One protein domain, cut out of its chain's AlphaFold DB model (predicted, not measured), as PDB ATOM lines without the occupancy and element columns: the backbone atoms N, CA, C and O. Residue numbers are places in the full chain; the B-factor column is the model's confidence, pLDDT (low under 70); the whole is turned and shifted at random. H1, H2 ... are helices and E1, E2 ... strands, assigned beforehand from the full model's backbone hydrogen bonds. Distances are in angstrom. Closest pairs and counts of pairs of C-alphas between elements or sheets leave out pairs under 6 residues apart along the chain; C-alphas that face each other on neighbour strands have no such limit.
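Overview. This is residues 138 to 220 of the 220 residues of an uncharacterized protein of candidate division WWE3 bacterium CG08_land_8_20_14_0_20_41_10 (UniProt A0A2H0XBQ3). One sheet of six strands folds back on itself into two leaves, with the sharp bends of E2 and E3 at the fold, and helix H1 covers the outside of one leaf. That leaf holds E5, E6, the first part of E2 and the last part of E3; E1 and E4 make the other leaf with the remaining parts of E2 and E3. The 83 printed residues run E1 E2 E3 E4 E5 H1 E6 in a mixed class, and the branched sheet is antiparallel but for parallel E3 and E6. The whole is compact, with a radius of gyration of the C-alphas of 11.7 A, and flat, spanning 33 by 29 by 15 A.

Along the chain. E2, residues 148 to 159, bends by 137 degrees at residue 156; E3, residues 162 to 172, bends by 127 degrees at residue 166. E4, residues 175 to 183, is 22.6 A long. E1, residues 138 to 144, begins at C-alpha 138 (31.225, 40.256, -6.817). E5 is residues 186 to 191. H1, residues 196 to 209, is 20.1 A long. E6, residues 215 to 219, ends at C-alpha 219 (15.186, 29.874, 2.837).

Arrangement. E2 and E3 form a hairpin, with N 152 and O 169 2.8 A apart. On the other side of E2 are E4, N 158 to O 181 2.9 A, and E5, N 151 to O 188 2.8 A. Edge strand E1 pairs with E4, N 140 to O 180 2.8 A, and edge strand E6 with E3, N 218 to O 170 2.8 A. H1 is on the sheet at a height of 9.4 A, over E2 and E3; its closest C-alphas to E3 are Ser 198 and Thr 170, 6.3 A. It runs only just along the strands, at 27 degrees to E2 on the local plane. Every O i to N i+4 pair of H1 is within hydrogen-bond range.

Size, cuts and confidence. The C-alphas farthest apart, Gln 146 and Lys 210, are 33.2 A apart. The printed part has no cut, and its links are tight. Mean pLDDT of the printed part is 72.8; residues 147 to 148, 173, 190 to 212 and 220 are under 70.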
ATOM      1  N   ALA A 138      30.856  41.630  -6.502       72.06
ATOM      2  CA  ALA A 138      31.225  40.256  -6.817       72.06
ATOM      3  C   ALA A 138      29.988  39.350  -6.879       72.06
ATOM      4  O   ALA A 138      29.015  39.554  -6.151       72.06
ATOM      5  N   LYS A 139      30.029  38.355  -7.773       79.62
ATOM      6  CA  LYS A 139      29.028  37.286  -7.867       79.62
ATOM      7  C   LYS A 139      29.551  36.048  -7.146       79.62
ATOM      8  O   LYS A 139      30.674  35.618  -7.395       79.62
ATOM      9  N   TYR A 140      28.707  35.459  -6.313       76.44
ATOM     10  CA  TYR A 140      28.980  34.255  -5.550       76.44
ATOM     11  C   TYR A 140      27.943  33.181  -5.849       76.44
ATOM     12  O   TYR A 140      26.770  33.463  -6.106       76.44
ATOM     13  N   ASP A 141      28.406  31.943  -5.765       76.69
ATOM     14  CA  ASP A 141      27.591  30.746  -5.853       76.69
ATOM     15  C   ASP A 141      27.681  30.006  -4.518       76.69
ATOM     16  O   ASP A 141      28.704  29.405  -4.180       76.69
ATOM     17  N   LEU A 142      26.631  30.133  -3.709       75.06
ATOM     18  CA  LEU A 142      26.606  29.572  -2.365       75.06
ATOM     19  C   LEU A 142      26.021  28.173  -2.421       75.06
ATOM     20  O   LEU A 142      24.875  28.007  -2.814       75.06
ATOM     21  N   VAL A 143      26.780  27.177  -1.976       78.25
ATOM     22  CA  VAL A 143      26.286  25.811  -1.781       78.25
ATOM     23  C   VAL A 143      26.304  25.496  -0.291       78.25
ATOM     24  O   VAL A 143      27.367  25.611   0.333       78.25
ATOM     25  N   LEU A 144      25.140  25.118   0.247       76.00
ATOM     26  CA  LEU A 144      24.945  24.697   1.634       76.00
ATOM     27  C   LEU A 144      24.496  23.242   1.701       76.00
ATOM     28  O   LEU A 144      23.668  22.791   0.901       76.00
ATOM     29  N   LYS A 145      25.053  22.516   2.664       75.62
ATOM     30  CA  LYS A 145      24.629  21.169   3.047       75.62
ATOM     31  C   LYS A 145      23.500  21.235   4.077       75.62
ATOM     32  O   LYS A 145      23.032  22.304   4.461       75.62
ATOM     33  N   GLN A 146      23.031  20.064   4.491       73.06
ATOM     34  CA  GLN A 146      22.082  19.951   5.590       73.06
ATOM     35  C   GLN A 146      22.698  20.550   6.866       73.06
ATOM     36  O   GLN A 146      23.887  20.366   7.111       73.06
ATOM     37  N   ASP A 147      21.897  21.322   7.603       68.19
ATOM     38  CA  ASP A 147      22.269  22.035   8.837       68.19
ATOM     39  C   ASP A 147      23.359  23.122   8.689       68.19
ATOM     40  O   ASP A 147      23.804  23.710   9.676       68.19
ATOM     41  N   GLU A 148      23.753  23.458   7.453       68.50
ATOM     42  CA  GLU A 148      24.622  24.602   7.173       68.50
ATOM     43  C   GLU A 148      23.817  25.894   6.975       68.50
ATOM     44  O   GLU A 148      22.734  25.924   6.377       68.50
ATOM     45  N   VAL A 149      24.407  26.994   7.436       73.62
ATOM     46  CA  VAL A 149      23.936  28.362   7.244       73.62
ATOM     47  C   VAL A 149      25.056  29.221   6.674       73.62
ATOM     48  O   VAL A 149      26.231  29.067   7.012       73.62
ATOM     49  N   ALA A 150      24.686  30.163   5.809       76.50
ATOM     50  CA  ALA A 150      25.585  31.223   5.369       76.50
ATOM     51  C   ALA A 150      25.099  32.596   5.812       76.50
ATOM     52  O   ALA A 150      23.898  32.846   5.878       76.50
ATOM     53  N   VAL A 151      26.032  33.510   6.045       79.69
ATOM     54  CA  VAL A 151      25.771  34.935   6.250       79.69
ATOM     55  C   VAL A 151      26.552  35.715   5.204       79.69
ATOM     56  O   VAL A 151      27.773  35.620   5.169       79.69
ATOM     57  N   ALA A 152      25.852  36.479   4.370       80.00
ATOM     58  CA  ALA A 152      26.428  37.466   3.462       80.00
ATOM     59  C   ALA A 152      26.204  38.879   4.003       80.00
ATOM     60  O   ALA A 152      25.151  39.158   4.577       80.00
ATOM     61  N   TRP A 153      27.154  39.779   3.787       81.06
ATOM     62  CA  TRP A 153      27.026  41.192   4.134       81.06
ATOM     63  C   TRP A 153      27.726  42.062   3.099       81.06
ATOM     64  O   TRP A 153      28.725  41.636   2.529       81.06
ATOM     65  N   GLY A 154      27.230  43.277   2.874       76.56
ATOM     66  CA  GLY A 154      27.836  44.224   1.934       76.56
ATOM     67  C   GLY A 154      26.962  45.448   1.675       76.56
ATOM     68  O   GLY A 154      25.764  45.441   1.972       76.56
ATOM     69  N   SER A 155      27.560  46.520   1.155       75.56
ATOM     70  CA  SER A 155      26.881  47.793   0.868       75.56
ATOM     71  C   SER A 155      25.700  47.639  -0.101       75.56
ATOM     72  O   SER A 155      24.762  48.435  -0.041       75.56
ATOM     73  N   ASP A 156      25.719  46.584  -0.917       81.00
ATOM     74  CA  ASP A 156      24.604  46.096  -1.723       81.00
ATOM     75  C   ASP A 156      24.638  44.559  -1.797       81.00
ATOM     76  O   ASP A 156      25.589  43.991  -2.341       81.00
ATOM     77  N   VAL A 157      23.621  43.891  -1.243       82.06
ATOM     78  CA  VAL A 157      23.432  42.436  -1.311       82.06
ATOM     79  C   VAL A 157      22.196  42.115  -2.148       82.06
ATOM     80  O   VAL A 157      21.095  42.581  -1.859       82.06
ATOM     81  N   THR A 158      22.346  41.272  -3.165       85.19
ATOM     82  CA  THR A 158      21.251  40.797  -4.028       85.19
ATOM     83  C   THR A 158      21.241  39.271  -4.057       85.19
ATOM     84  O   THR A 158      22.302  38.658  -4.126       85.19
ATOM     85  N   VAL A 159      20.057  38.651  -4.016       88.12
ATOM     86  CA  VAL A 159      19.880  37.192  -4.150       88.12
ATOM     87  C   VAL A 159      18.827  36.918  -5.221       88.12
ATOM     88  O   VAL A 159      17.651  37.240  -5.029       88.12
ATOM     89  N   GLY A 160      19.242  36.324  -6.341       88.81
ATOM     90  CA  GLY A 160      18.396  36.201  -7.528       88.81
ATOM     91  C   GLY A 160      17.986  37.586  -8.030       88.81
ATOM     92  O   GLY A 160      18.833  38.450  -8.238       88.81
ATOM     93  N   GLU A 161      16.682  37.817  -8.161       89.56
ATOM     94  CA  GLU A 161      16.120  39.115  -8.570       89.56
ATOM     95  C   GLU A 161      15.883  40.078  -7.394       89.56
ATOM     96  O   GLU A 161      15.555  41.248  -7.596       89.56
ATOM     97  N   LYS A 162      16.028  39.613  -6.144       88.81
ATOM     98  CA  LYS A 162      15.689  40.407  -4.960       88.81
ATOM     99  C   LYS A 162      16.896  41.168  -4.422       88.81
ATOM    100  O   LYS A 162      17.866  40.567  -3.959       88.81
ATOM    101  N   VAL A 163      16.780  42.494  -4.408       88.56
ATOM    102  CA  VAL A 163      17.777  43.421  -3.855       88.56
ATOM    103  C   VAL A 163      17.477  43.690  -2.380       88.56
ATOM    104  O   VAL A 163      16.374  44.110  -2.029       88.56
ATOM    105  N   TYR A 164      18.462  43.449  -1.516       82.06
ATOM    106  CA  TYR A 164      18.412  43.757  -0.083       82.06
ATOM    107  C   TYR A 164      19.150  45.060   0.260       82.06
ATOM    108  O   TYR A 164      18.950  45.594   1.350       82.06
ATOM    109  N   GLY A 165      19.962  45.592  -0.663       82.62
ATOM    110  CA  GLY A 165      20.759  46.799  -0.451       82.62
ATOM    111  C   GLY A 165      21.821  46.578   0.623       82.62
ATOM    112  O   GLY A 165      22.347  45.471   0.761       82.62
ATOM    113  N   ARG A 166      22.128  47.617   1.404       79.94
ATOM    114  CA  ARG A 166      23.035  47.501   2.549       79.94
ATOM    115  C   ARG A 166      22.397  46.611   3.610       79.94
ATOM    116  O   ARG A 166      21.541  47.080   4.356       79.94
ATOM    117  N   ALA A 167      22.802  45.348   3.682       80.56
ATOM    118  CA  ALA A 167      22.154  44.361   4.541       80.56
ATOM    119  C   ALA A 167      23.106  43.252   4.995       80.56
ATOM    120  O   ALA A 167      24.160  43.026   4.401       80.56
ATOM    121  N   VAL A 168      22.679  42.536   6.034       79.81
ATOM    122  CA  VAL A 168      23.172  41.194   6.359       79.81
ATOM    123  C   VAL A 168      22.089  40.202   5.940       79.81
ATOM    124  O   VAL A 168      20.940  40.322   6.363       79.81
ATOM    125  N   VAL A 169      22.425  39.232   5.095       82.12
ATOM    126  CA  VAL A 169      21.491  38.228   4.572       82.12
ATOM    127  C   VAL A 169      21.920  36.845   5.039       82.12
ATOM    128  O   VAL A 169      23.046  36.420   4.787       82.12
ATOM    129  N   THR A 170      21.022  36.132   5.713       82.62
ATOM    130  CA  THR A 170      21.254  34.757   6.168       82.62
ATOM    131  C   THR A 170      20.564  33.747   5.261       82.62
ATOM    132  O   THR A 170      19.383  33.903   4.959       82.62
ATOM    133  N   PHE A 171      21.280  32.698   4.870       82.56
ATOM    134  CA  PHE A 171      20.810  31.607   4.019       82.56
ATOM    135  C   PHE A 171      20.654  30.341   4.854       82.56
ATOM    136  O   PHE A 171      21.589  29.978   5.565       82.56
ATOM    137  N   TYR A 172      19.504  29.675   4.744       78.62
ATOM    138  CA  TYR A 172      19.208  28.448   5.486       78.62
ATOM    139  C   TYR A 172      18.845  27.285   4.564       78.62
ATOM    140  O   TYR A 172      18.084  27.456   3.603       78.62
ATOM    141  N   GLY A 173      19.284  26.094   4.968       68.06
ATOM    142  CA  GLY A 173      18.865  24.811   4.409       68.06
ATOM    143  C   GLY A 173      19.818  24.270   3.341       68.06
ATOM    144  O   GLY A 173      20.676  24.994   2.847       68.06
ATOM    145  N   PRO A 174      19.683  22.992   2.958       77.00
ATOM    146  CA  PRO A 174      20.503  22.421   1.904       77.00
ATOM    147  C   PRO A 174      20.143  23.041   0.550       77.00
ATOM    148  O   PRO A 174      18.971  23.133   0.172       77.00
ATOM    149  N   GLY A 175      21.142  23.444  -0.230       78.69
ATOM    150  CA  GLY A 175      20.863  24.048  -1.520       78.69
ATOM    151  C   GLY A 175      22.000  24.789  -2.198       78.69
ATOM    152  O   GLY A 175      23.133  24.777  -1.746       78.69
ATOM    153  N   ARG A 176      21.663  25.420  -3.328       80.88
ATOM    154  CA  ARG A 176      22.571  26.223  -4.146       80.88
ATOM    155  C   ARG A 176      21.880  27.545  -4.468       80.88
ATOM    156  O   ARG A 176      20.758  27.512  -4.976       80.88
ATOM    157  N   TRP A 177      22.537  28.659  -4.174       82.12
ATOM    158  CA  TRP A 177      22.133  30.021  -4.511       82.12
ATOM    159  C   TRP A 177      23.178  30.579  -5.479       82.12
ATOM    160  O   TRP A 177      24.212  31.084  -5.053       82.12
ATOM    161  N   GLY A 178      22.916  30.440  -6.780       73.62
ATOM    162  CA  GLY A 178      23.883  30.767  -7.837       73.62
ATOM    163  C   GLY A 178      23.968  32.245  -8.225       73.62
ATOM    164  O   GLY A 178      24.878  32.622  -8.957       73.62
ATOM    165  N   ASP A 179      23.041  33.078  -7.748       83.94
ATOM    166  CA  ASP A 179      22.927  34.496  -8.106       83.94
ATOM    167  C   ASP A 179      22.977  35.388  -6.861       83.94
ATOM    168  O   ASP A 179      22.085  36.205  -6.622       83.94
ATOM    169  N   VAL A 180      24.009  35.206  -6.033       80.00
ATOM    170  CA  VAL A 180      24.260  36.072  -4.876       80.00
ATOM    171  C   VAL A 180      25.281  37.133  -5.264       80.00
ATOM    172  O   VAL A 180      26.431  36.812  -5.544       80.00
ATOM    173  N   PHE A 181      24.882  38.402  -5.284       80.06
ATOM    174  CA  PHE A 181      25.786  39.520  -5.551       80.06
ATOM    175  C   PHE A 181      26.044  40.308  -4.276       80.06
ATOM    176  O   PHE A 181      25.102  40.584  -3.535       80.06
ATOM    177  N   ILE A 182      27.302  40.675  -4.037       79.69
ATOM    178  CA  ILE A 182      27.719  41.437  -2.858       79.69
ATOM    179  C   ILE A 182      28.688  42.536  -3.295       79.69
ATOM    180  O   ILE A 182      29.656  42.257  -4.000       79.69
ATOM    181  N   THR A 183      28.433  43.769  -2.870       75.75
ATOM    182  CA  THR A 183      29.332  44.921  -3.052       75.75
ATOM    183  C   THR A 183      29.978  45.285  -1.716       75.75
ATOM    184  O   THR A 183      29.293  45.281  -0.693       75.75
ATOM    185  N   ASP A 184      31.280  45.589  -1.709       70.31
ATOM    186  CA  ASP A 184      32.048  45.993  -0.513       70.31
ATOM    187  C   ASP A 184      31.914  45.036   0.675       70.31
ATOM    188  O   ASP A 184      31.800  45.451   1.832       70.31
ATOM    189  N   GLY A 185      31.858  43.740   0.389       72.06
ATOM    190  CA  GLY A 185      31.411  42.760   1.359       72.06
ATOM    191  C   GLY A 185      31.853  41.347   1.027       72.06
ATOM    192  O   GLY A 185      32.632  41.120   0.106       72.06
ATOM    193  N   ALA A 186      31.374  40.394   1.817       71.06
ATOM    194  CA  ALA A 186      31.707  38.985   1.664       71.06
ATOM    195  C   ALA A 186      30.619  38.100   2.289       71.06
ATOM    196  O   ALA A 186      29.573  38.583   2.732       71.06
ATOM    197  N   TYR A 187      30.859  36.790   2.311       72.50
ATOM    198  CA  TYR A 187      30.020  35.843   3.032       72.50
ATOM    199  C   TYR A 187      30.853  34.843   3.843       72.50
ATOM    200  O   TYR A 187      32.019  34.593   3.543       72.50
ATOM    201  N   ARG A 188      30.232  34.250   4.864       73.31
ATOM    202  CA  ARG A 188      30.773  33.172   5.708       73.31
ATOM    203  C   ARG A 188      29.760  32.030   5.761       73.31
ATOM    204  O   ARG A 188      28.563  32.293   5.830       73.31
ATOM    205  N   LYS A 189      30.232  30.781   5.765       72.38
ATOM    206  CA  LYS A 189      29.418  29.574   6.005       72.38
ATOM    207  C   LYS A 189      29.778  28.947   7.352       72.38
ATOM    208  O   LYS A 189      30.920  29.085   7.789       72.38
ATOM    209  N   GLY A 190      28.824  28.280   7.988       66.81
ATOM    210  CA  GLY A 190      29.006  27.545   9.241       66.81
ATOM    211  C   GLY A 190      27.804  26.652   9.550       66.81
ATOM    212  O   GLY A 190      26.833  26.644   8.796       66.81
ATOM    213  N   TYR A 191      27.865  25.903  10.647       58.84
ATOM    214  CA  TYR A 191      26.748  25.083  11.124       58.84
ATOM    215  C   TYR A 191      25.789  25.914  11.979       58.84
ATOM    216  O   TYR A 191      26.228  26.724  12.802       58.84
ATOM    217  N   ASP A 192      24.483  25.727  11.781       52.94
ATOM    218  CA  ASP A 192      23.447  26.415  12.559       52.94
ATOM    219  C   ASP A 192      23.068  25.623  13.798       52.94
ATOM    220  O   ASP A 192      21.957  25.113  13.950       52.94
ATOM    221  N   GLU A 193      24.005  25.548  14.730       44.78
ATOM    222  CA  GLU A 193      23.634  25.213  16.088       44.78
ATOM    223  C   GLU A 193      22.991  26.473  16.706       44.78
ATOM    224  O   GLU A 193      23.667  27.378  17.199       44.78
ATOM    225  N   TRP A 194      21.651  26.520  16.670       40.84
ATOM    226  CA  TRP A 194      20.773  27.342  17.528       40.84
ATOM    227  C   TRP A 194      20.331  28.744  17.064       40.84
ATOM    228  O   TRP A 194      19.895  29.537  17.902       40.84
ATOM    229  N   GLY A 195      20.387  29.119  15.782       46.16
ATOM    230  CA  GLY A 195      19.908  30.442  15.331       46.16
ATOM    231  C   GLY A 195      20.704  31.626  15.910       46.16
ATOM    232  O   GLY A 195      20.329  32.792  15.745       46.16
ATOM    233  N   ILE A 196      21.817  31.323  16.585       50.44
ATOM    234  CA  ILE A 196      22.773  32.263  17.176       50.44
ATOM    235  C   ILE A 196      23.625  32.887  16.069       50.44
ATOM    236  O   ILE A 196      23.979  34.063  16.149       50.44
ATOM    237  N   PHE A 197      23.880  32.130  14.999       56.47
ATOM    238  CA  PHE A 197      24.806  32.496  13.933       56.47
ATOM    239  C   PHE A 197      24.465  33.852  13.286       56.47
ATOM    240  O   PHE A 197      25.326  34.721  13.168       56.47
ATOM    241  N   SER A 198      23.195  34.095  12.941       58.38
ATOM    242  CA  SER A 198      22.781  35.331  12.253       58.38
ATOM    243  C   SER A 198      22.777  36.578  13.145       58.38
ATOM    244  O   SER A 198      23.157  37.663  12.698       58.38
ATOM    245  N   ARG A 199      22.380  36.438  14.416       60.06
ATOM    246  CA  ARG A 199      22.396  37.545  15.387       60.06
ATOM    247  C   ARG A 199      23.820  37.926  15.769       60.06
ATOM    248  O   ARG A 199      24.137  39.111  15.802       60.06
ATOM    249  N   TYR A 200      24.669  36.922  15.967       64.19
ATOM    250  CA  TYR A 200      26.076  37.106  16.293       64.19
ATOM    251  C   TYR A 200      26.811  37.897  15.207       64.19
ATOM    252  O   TYR A 200      27.400  38.942  15.483       64.19
ATOM    253  N   TRP A 201      26.716  37.459  13.948       68.69
ATOM    254  CA  TRP A 201      27.411  38.135  12.854       68.69
ATOM    255  C   TRP A 201      26.891  39.551  12.597       68.69
ATOM    256  O   TRP A 201      27.678  40.424  12.239       68.69
ATOM    257  N   ARG A 202      25.602  39.822  12.840       66.94
ATOM    258  CA  ARG A 202      25.070  41.189  12.777       66.94
ATOM    259  C   ARG A 202      25.779  42.106  13.777       66.94
ATOM    260  O   ARG A 202      26.219  43.178  13.381       66.94
ATOM    261  N   GLU A 203      25.901  41.701  15.038       64.19
ATOM    262  CA  GLU A 203      26.558  42.516  16.071       64.19
ATOM    263  C   GLU A 203      28.039  42.749  15.752       64.19
ATOM    264  O   GLU A 203      28.509  43.885  15.816       64.19
ATOM    265  N   VAL A 204      28.750  41.706  15.307       64.31
ATOM    266  CA  VAL A 204      30.154  41.802  14.872       64.31
ATOM    267  C   VAL A 204      30.317  42.788  13.712       64.31
ATOM    268  O   VAL A 204      31.206  43.636  13.732       64.31
ATOM    269  N   LEU A 205      29.448  42.729  12.704       64.69
ATOM    270  CA  LEU A 205      29.554  43.591  11.526       64.69
ATOM    271  C   LEU A 205      29.103  45.032  11.798       64.69
ATOM    272  O   LEU A 205      29.727  45.961  11.292       64.69
ATOM    273  N   ILE A 206      28.080  45.249  12.632       64.88
ATOM    274  CA  ILE A 206      27.720  46.596  13.114       64.88
ATOM    275  C   ILE A 206      28.925  47.227  13.816       64.88
ATOM    276  O   ILE A 206      29.263  48.385  13.567       64.88
ATOM    277  N   CYS A 207      29.597  46.440  14.651       61.31
ATOM    278  CA  CYS A 207      30.771  46.854  15.398       61.31
ATOM    279  C   CYS A 207      31.958  47.203  14.475       61.31
ATOM    280  O   CYS A 207      32.582  48.251  14.648       61.31
ATOM    281  N   LEU A 208      32.220  46.395  13.440       58.34
ATOM    282  CA  LEU A 208      33.290  46.640  12.462       58.34
ATOM    283  C   LEU A 208      32.995  47.808  11.505       58.34
ATOM    284  O   LEU A 208      33.906  48.556  11.149       58.34
ATOM    285  N   TYR A 209      31.736  47.986  11.100       60.88
ATOM    286  CA  TYR A 209      31.341  48.930  10.045       60.88
ATOM    287  C   TYR A 209      30.519  50.136  10.543       60.88
ATOM    288  O   TYR A 209      30.005  50.906   9.731       60.88
ATOM    289  N   LYS A 210      30.428  50.338  11.865       58.88
ATOM    290  CA  LYS A 210      29.854  51.519  12.547       58.88
ATOM    291  C   LYS A 210      28.416  51.896  12.154       58.88
ATOM    292  O   LYS A 210      28.062  53.074  12.184       58.88
ATOM    293  N   GLY A 211      27.571  50.945  11.779       63.38
ATOM    294  CA  GLY A 211      26.200  51.261  11.371       63.38
ATOM    295  C   GLY A 211      25.249  50.103  11.575       63.38
ATOM    296  O   GLY A 211      25.694  48.966  11.619       63.38
ATOM    297  N   ASP A 212      23.954  50.395  11.676       65.62
ATOM    298  CA  ASP A 212      22.902  49.387  11.768       65.62
ATOM    299  C   ASP A 212      22.578  48.805  10.390       65.62
ATOM    300  O   ASP A 212      22.159  49.512   9.473       65.62
ATOM    301  N   TRP A 213      22.749  47.491  10.257       71.12
ATOM    302  CA  TRP A 213      22.414  46.745   9.047       71.12
ATOM    303  C   TRP A 213      21.097  45.991   9.270       71.12
ATOM    304  O   TRP A 213      20.962  45.308  10.297       71.12
ATOM    305  N   PRO A 214      20.117  46.072   8.350       74.75
ATOM    306  CA  PRO A 214      18.947  45.210   8.395       74.75
ATOM    307  C   PRO A 214      19.375  43.750   8.204       74.75
ATOM    308  O   PRO A 214      20.166  43.431   7.315       74.75
ATOM    309  N   LEU A 215      18.840  42.866   9.050       74.06
ATOM    310  CA  LEU A 215      19.010  41.423   8.910       74.06
ATOM    311  C   LEU A 215      17.843  40.861   8.100       74.06
ATOM    312  O   LEU A 215      16.689  40.954   8.521       74.06
ATOM    313  N   ALA A 216      18.151  40.255   6.961       79.50
ATOM    314  CA  ALA A 216      17.204  39.496   6.162       79.50
ATOM    315  C   ALA A 216      17.539  38.005   6.213       79.50
ATOM    316  O   ALA A 216      18.676  37.600   6.443       79.50
ATOM    317  N   SER A 217      16.534  37.163   6.000       81.06
ATOM    318  CA  SER A 217      16.699  35.713   5.958       81.06
ATOM    319  C   SER A 217      16.060  35.158   4.697       81.06
ATOM    320  O   SER A 217      14.947  35.544   4.338       81.06
ATOM    321  N   VAL A 218      16.769  34.247   4.042       76.31
ATOM    322  CA  VAL A 218      16.311  33.518   2.864       76.31
ATOM    323  C   VAL A 218      16.379  32.023   3.139       76.31
ATOM    324  O   VAL A 218      17.366  31.506   3.661       76.31
ATOM    325  N   ARG A 219      15.291  31.334   2.809       79.50
ATOM    326  CA  ARG A 219      15.186  29.874   2.837       79.50
ATOM    327  C   ARG A 219      15.007  29.404   1.403       79.50
ATOM    328  O   ARG A 219      14.401  30.131   0.613       79.50
ATOM    329  N   LYS A 220      15.598  28.262   1.071       67.31
ATOM    330  CA  LYS A 220      15.420  27.653  -0.246       67.31
ATOM    331  C   LYS A 220      14.054  26.990  -0.375       67.31
ATOM    332  O   LYS A 220      13.537  26.532   0.668       67.31
TER     333      LYS A 220